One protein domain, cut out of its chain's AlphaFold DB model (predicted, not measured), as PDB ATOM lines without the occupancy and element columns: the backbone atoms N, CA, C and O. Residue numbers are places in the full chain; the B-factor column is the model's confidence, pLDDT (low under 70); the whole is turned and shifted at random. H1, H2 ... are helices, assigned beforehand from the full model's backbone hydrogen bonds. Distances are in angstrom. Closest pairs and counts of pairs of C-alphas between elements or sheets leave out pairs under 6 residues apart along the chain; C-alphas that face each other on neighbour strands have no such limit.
ATOM      1  N   PRO A  18     137.915   4.962  51.148       65.88
ATOM      2  CA  PRO A  18     138.757   4.400  52.191       65.88
ATOM      3  C   PRO A  18     139.245   3.024  51.743       65.88
ATOM      4  O   PRO A  18     138.459   2.176  51.322       65.88
ATOM      5  N   LEU A  19     140.560   2.822  51.806       66.81
ATOM      6  CA  LEU A  19     141.171   1.536  51.507       66.81
ATOM      7  C   LEU A  19     140.686   0.510  52.541       66.81
ATOM      8  O   LEU A  19     140.940   0.707  53.732       66.81
ATOM      9  N   PRO A  20     140.016  -0.577  52.120       74.25
ATOM     10  CA  PRO A  20     139.603  -1.632  53.034       74.25
ATOM     11  C   PRO A  20     140.825  -2.194  53.793       74.25
ATOM     12  O   PRO A  20     141.898  -2.362  53.191       74.25
ATOM     13  N   PRO A  21     140.722  -2.434  55.115       66.75
ATOM     14  CA  PRO A  21     141.869  -2.783  55.960       66.75
ATOM     15  C   PRO A  21     142.515  -4.122  55.568       66.75
ATOM     16  O   PRO A  21     143.726  -4.286  55.710       66.75
ATOM     17  N   ASP A  22     141.732  -5.041  55.007       73.06
ATOM     18  CA  ASP A  22     142.148  -6.314  54.411       73.06
ATOM     19  C   ASP A  22     143.088  -6.115  53.212       73.06
ATOM     20  O   ASP A  22     144.125  -6.773  53.102       73.06
ATOM     21  N   VAL A  23     142.804  -5.125  52.364       74.31
ATOM     22  CA  VAL A  23     143.652  -4.777  51.215       74.31
ATOM     23  C   VAL A  23     144.927  -4.061  51.676       74.31
ATOM     24  O   VAL A  23     145.983  -4.198  51.055       74.31
ATOM     25  N   PHE A  24     144.879  -3.275  52.758       75.19
ATOM     26  CA  PHE A  24     146.069  -2.645  53.353       75.19
ATOM     27  C   PHE A  24     147.005  -3.664  54.007       75.19
ATOM     28  O   PHE A  24     148.207  -3.629  53.743       75.19
ATOM     29  N   GLY A  25     146.454  -4.608  54.771       76.56
ATOM     30  CA  GLY A  25     147.212  -5.661  55.450       76.56
ATOM     31  C   GLY A  25     147.915  -6.636  54.504       76.56
ATOM     32  O   GLY A  25     149.010  -7.094  54.813       76.56
ATOM     33  N   ALA A  26     147.345  -6.895  53.321       82.56
ATOM     34  CA  ALA A  26     147.939  -7.772  52.308       82.56
ATOM     35  C   ALA A  26     149.183  -7.186  51.602       82.56
ATOM     36  O   ALA A  26     149.848  -7.881  50.833       82.56
ATOM     37  N   ARG A  27     149.511  -5.905  51.825       84.62
ATOM     38  CA  ARG A  27     150.671  -5.244  51.200       84.62
ATOM     39  C   ARG A  27     151.970  -5.565  51.947       84.62
ATOM     40  O   ARG A  27     151.937  -5.695  53.168       84.62
ATOM     41  N   PRO A  28     153.132  -5.587  51.266       89.31
ATOM     42  CA  PRO A  28     154.420  -5.724  51.939       89.31
ATOM     43  C   PRO A  28     154.617  -4.644  53.018       89.31
ATOM     44  O   PRO A  28     154.260  -3.482  52.788       89.31
ATOM     45  N   PRO A  29     155.232  -4.973  54.167       84.06
ATOM     46  CA  PRO A  29     155.340  -4.062  55.311       84.06
ATOM     47  C   PRO A  29     156.073  -2.751  54.980       84.06
ATOM     48  O   PRO A  29     155.710  -1.692  55.489       84.06
ATOM     49  N   ALA A  30     157.040  -2.782  54.057       84.00
ATOM     50  CA  ALA A  30     157.731  -1.582  53.577       84.00
ATOM     51  C   ALA A  30     156.785  -0.588  52.872       84.00
ATOM     52  O   ALA A  30     156.905   0.624  53.046       84.00
ATOM     53  N   VAL A  31     155.806  -1.093  52.115       85.69
ATOM     54  CA  VAL A  31     154.816  -0.267  51.410       85.69
ATOM     55  C   VAL A  31     153.820   0.334  52.402       85.69
ATOM     56  O   VAL A  31     153.466   1.504  52.280       85.69
ATOM     57  N   GLN A  32     153.416  -0.427  53.424       85.44
ATOM     58  CA  GLN A  32     152.537   0.068  54.487       85.44
ATOM     59  C   GLN A  32     153.182   1.224  55.269       85.44
ATOM     60  O   GLN A  32     152.533   2.238  55.525       85.44
ATOM     61  N   ALA A  33     154.469   1.097  55.613       82.75
ATOM     62  CA  ALA A  33     155.216   2.142  56.309       82.75
ATOM     63  C   ALA A  33     155.333   3.427  55.471       82.75
ATOM     64  O   ALA A  33     155.145   4.526  55.991       82.75
ATOM     65  N   TYR A  34     155.587   3.289  54.167       86.75
ATOM     66  CA  TYR A  34     155.696   4.430  53.262       86.75
ATOM     67  C   TYR A  34     154.365   5.179  53.095       86.75
ATOM     68  O   TYR A  34     154.349   6.407  53.129       86.75
ATOM     69  N   ILE A  35     153.239   4.464  52.988       89.19
ATOM     70  CA  ILE A  35     151.907   5.088  52.903       89.19
ATOM     71  C   ILE A  35     151.596   5.879  54.179       89.19
ATOM     72  O   ILE A  35     151.243   7.050  54.088       89.19
ATOM     73  N   ARG A  36     151.827   5.293  55.363       85.75
ATOM     74  CA  ARG A  36     151.618   5.988  56.649       85.75
ATOM     75  C   ARG A  36     152.471   7.249  56.779       85.75
ATOM     76  O   ARG A  36     152.012   8.263  57.298       85.75
ATOM     77  N   TYR A  37     153.713   7.195  56.299       88.25
ATOM     78  CA  TYR A  37     154.594   8.359  56.265       88.25
ATOM     79  C   TYR A  37     154.040   9.476  55.367       88.25
ATOM     80  O   TYR A  37     154.051  10.644  55.758       88.25
ATOM     81  N   LEU A  38     153.535   9.129  54.179       88.06
ATOM     82  CA  LEU A  38     152.939  10.097  53.257       88.06
ATOM     83  C   LEU A  38     151.649  10.707  53.815       88.06
ATOM     84  O   LEU A  38     151.479  11.919  53.722       88.06
ATOM     85  N   GLU A  39     150.783   9.903  54.431       87.38
ATOM     86  CA  GLU A  39     149.552  10.371  55.079       87.38
ATOM     87  C   GLU A  39     149.856  11.365  56.207       87.38
ATOM     88  O   GLU A  39     149.282  12.453  56.246       87.38
ATOM     89  N   ALA A  40     150.824  11.049  57.074       83.94
ATOM     90  CA  ALA A  40     151.257  11.955  58.137       83.94
ATOM     91  C   ALA A  40     151.828  13.272  57.582       83.94
ATOM     92  O   ALA A  40     151.570  14.348  58.122       83.94
ATOM     93  N   ARG A  41     152.586  13.202  56.482       87.75
ATOM     94  CA  ARG A  41     153.184  14.381  55.844       87.75
ATOM     95  C   ARG A  41     152.146  15.248  55.132       87.75
ATOM     96  O   ARG A  41     152.282  16.467  55.141       87.75
ATOM     97  N   LEU A  42     151.117  14.643  54.541       87.12
ATOM     98  CA  LEU A  42     149.985  15.368  53.962       87.12
ATOM     99  C   LEU A  42     149.177  16.081  55.046       87.12
ATOM    100  O   LEU A  42     148.930  17.275  54.904       87.12
ATOM    101  N   ALA A  43     148.875  15.406  56.157       80.31
ATOM    102  CA  ALA A  43     148.176  16.017  57.285       80.31
ATOM    103  C   ALA A  43     148.938  17.226  57.869       80.31
ATOM    104  O   ALA A  43     148.332  18.259  58.149       80.31
ATOM    105  N   ASP A  44     150.270  17.139  58.003       81.31
ATOM    106  CA  ASP A  44     151.107  18.271  58.438       81.31
ATOM    107  C   ASP A  44     151.066  19.444  57.442       81.31
ATOM    108  O   ASP A  44     150.910  20.604  57.831       81.31
ATOM    109  N   LEU A  45     151.164  19.160  56.140       80.81
ATOM    110  CA  LEU A  45     151.115  20.190  55.099       80.81
ATOM    111  C   LEU A  45     149.744  20.878  55.028       80.81
ATOM    112  O   LEU A  45     149.686  22.105  54.936       80.81
ATOM    113  N   GLU A  46     148.655  20.117  55.125       80.25
ATOM    114  CA  GLU A  46     147.289  20.646  55.171       80.25
ATOM    115  C   GLU A  46     147.064  21.505  56.422       80.25
ATOM    116  O   GLU A  46     146.547  22.622  56.321       80.25
ATOM    117  N   ALA A  47     147.546  21.061  57.589       76.88
ATOM    118  CA  ALA A  47     147.481  21.832  58.829       76.88
ATOM    119  C   ALA A  47     148.261  23.154  58.744       76.88
ATOM    120  O   ALA A  47     147.837  24.165  59.305       76.88
ATOM    121  N   ARG A  48     149.391  23.182  58.025       73.06
ATOM    122  CA  ARG A  48     150.187  24.402  57.809       73.06
ATOM    123  C   ARG A  48     149.530  25.371  56.830       73.06
ATOM    124  O   ARG A  48     149.633  26.578  57.040       73.06
ATOM    125  N   LEU A  49     148.860  24.863  55.796       73.88
ATOM    126  CA  LEU A  49     148.148  25.674  54.802       73.88
ATOM    127  C   LEU A  49     146.834  26.264  55.341       73.88
ATOM    128  O   LEU A  49     146.451  27.356  54.934       73.88
ATOM    129  N   GLY A  50     146.172  25.593  56.290       63.19
ATOM    130  CA  GLY A  50     144.946  26.081  56.936       63.19
ATOM    131  C   GLY A  50     145.142  27.200  57.972       63.19
ATOM    132  O   GLY A  50     144.164  27.718  58.512       63.19
ATOM    133  N   GLN A  51     146.384  27.588  58.280       58.62
ATOM    134  CA  GLN A  51     146.678  28.641  59.256       58.62
ATOM    135  C   GLN A  51     146.647  30.024  58.598       58.62
ATOM    136  O   GLN A  51     147.531  30.360  57.813       58.62
ATOM    137  N   ASN A  52     145.676  30.853  58.980       56.03
ATOM    138  CA  ASN A  52     145.610  32.273  58.628       56.03
ATOM    139  C   ASN A  52     145.763  33.153  59.887       56.03
ATOM    140  O   ASN A  52     145.664  32.665  61.019       56.03
ATOM    141  N   SER A  53     146.015  34.455  59.713       52.75
ATOM    142  CA  SER A  53     146.144  35.430  60.818       52.75
ATOM    143  C   SER A  53     144.899  35.572  61.703       52.75
ATOM    144  O   SER A  53     144.945  36.202  62.758       52.75
ATOM    145  N   THR A  54     143.769  34.997  61.278       53.50
ATOM    146  CA  THR A  54     142.503  35.028  62.022       53.50
ATOM    147  C   THR A  54     142.382  33.859  63.011       53.50
ATOM    148  O   THR A  54     141.740  34.015  64.045       53.50
ATOM    149  N   SER A  55     143.014  32.709  62.737       51.78
ATOM    150  CA  SER A  55     142.974  31.504  63.589       51.78
ATOM    151  C   SER A  55     144.281  31.206  64.332       51.78
ATOM    152  O   SER A  55     144.298  30.382  65.244       51.78
ATOM    153  N   SER A  56     145.378  31.877  63.976       51.09
ATOM    154  CA  SER A  56     146.687  31.700  64.605       51.09
ATOM    155  C   SER A  56     147.238  33.047  65.058       51.09
ATOM    156  O   SER A  56     147.077  34.043  64.362       51.09
ATOM    157  N   SER A  57     147.921  33.097  66.206       56.44
ATOM    158  CA  SER A  57     148.575  34.304  66.753       56.44
ATOM    159  C   SER A  57     149.752  34.817  65.901       56.44
ATOM    160  O   SER A  57     150.665  35.462  66.415       56.44
ATOM    161  N   LYS A  58     149.766  34.501  64.602       58.53
ATOM    162  CA  LYS A  58     150.744  34.971  63.631       58.53
ATOM    163  C   LYS A  58     150.418  36.411  63.229       58.53
ATOM    164  O   LYS A  58     149.248  36.759  63.069       58.53
ATOM    165  N   PRO A  59     151.441  37.256  63.045       52.44
ATOM    166  CA  PRO A  59     151.240  38.624  62.600       52.44
ATOM    167  C   PRO A  59     150.645  38.663  61.177       52.44
ATOM    168  O   PRO A  59     150.975  37.807  60.353       52.44
ATOM    169  N   PRO A  60     149.823  39.680  60.851       56.06
ATOM    170  CA  PRO A  60     149.169  39.825  59.541       56.06
ATOM    171  C   PRO A  60     150.157  39.997  58.375       56.06
ATOM    172  O   PRO A  60     149.779  39.888  57.217       56.06
ATOM    173  N   SER A  61     151.440  40.237  58.658       52.00
ATOM    174  CA  SER A  61     152.521  40.261  57.668       52.00
ATOM    175  C   SER A  61     152.866  38.882  57.089       52.00
ATOM    176  O   SER A  61     153.598  38.808  56.108       52.00
ATOM    177  N   CYS A  62     152.395  37.795  57.710       55.28
ATOM    178  CA  CYS A  62     152.560  36.428  57.207       55.28
ATOM    179  C   CYS A  62     151.408  35.974  56.299       55.28
ATOM    180  O   CYS A  62     151.468  34.863  55.771       55.28
ATOM    181  N   ASP A  63     150.371  36.796  56.125       63.19
ATOM    182  CA  ASP A  63     149.295  36.503  55.187       63.19
ATOM    183  C   ASP A  63     149.778  36.730  53.739       63.19
ATOM    184  O   ASP A  63     150.469  37.717  53.468       63.19
ATOM    185  N   PRO A  64     149.438  35.851  52.776       64.19
ATOM    186  CA  PRO A  64     149.733  36.082  51.366       64.19
ATOM    187  C   PRO A  64     149.148  37.416  50.865       64.19
ATOM    188  O   PRO A  64     148.048  37.794  51.270       64.19
ATOM    189  N   PRO A  65     149.810  38.098  49.908       62.00
ATOM    190  CA  PRO A  65     149.474  39.463  49.475       62.00
ATOM    191  C   PRO A  65     148.077  39.625  48.846       62.00
ATOM    192  O   PRO A  65     147.628  40.746  48.620       62.00
TER     193      PRO A  65
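This is residues 18 to 65 of the 236 residues of the protein "Putative Helix-turn-helix domain of transposase IS66" of Gemmata sp. SH-PL17 (UniProt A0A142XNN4). One long helix, H2, makes the shaft of an extended, rod-like model, with the short helix H1 set off to one side at its first end and a looped tail, residues 50 to 65, beyond its other end. The middle of the shaft is bare, and there is no compact core. The printed part has 48 residues with two named helices, H1 then H2, and no named strand; the class is all helix. It is extended, with a radius of gyration of the C-alphas of 17.1 A and spans of 48 by 19 by 18 A.

The printed part begins at Pro 18, with its C-alpha at (138.757, 4.400, 52.191). H1 holds residues 21 to 25 and measures 6.1 A from first to last C-alpha. H2 holds residues 29 to 49, from C-alpha 29 at (155.340, -4.062, 55.311) to C-alpha 49 at (148.148, 25.674, 54.802), a length of 30.6 A. Residues 50 to 65 hold no named element.

A tight link of 3 residues joins H1 to H2. The two helices are close but not clearly touching; their closest C-alphas, those of Phe 24 and Gln 32, are 7.1 A apart. In both H1 and H2 every O i to N i+4 pair is within hydrogen-bond range. Residues 36 to 50, of which 36 to 49 belong to H2, stand free.

The two C-alphas farthest apart, those of Ala 26 and Ser 61, are 48.5 A apart. The printed part has no cut. Its mean pLDDT is 72.7, and it is under 70 at residues 18 to 19, residue 21 and residues 50 to 65.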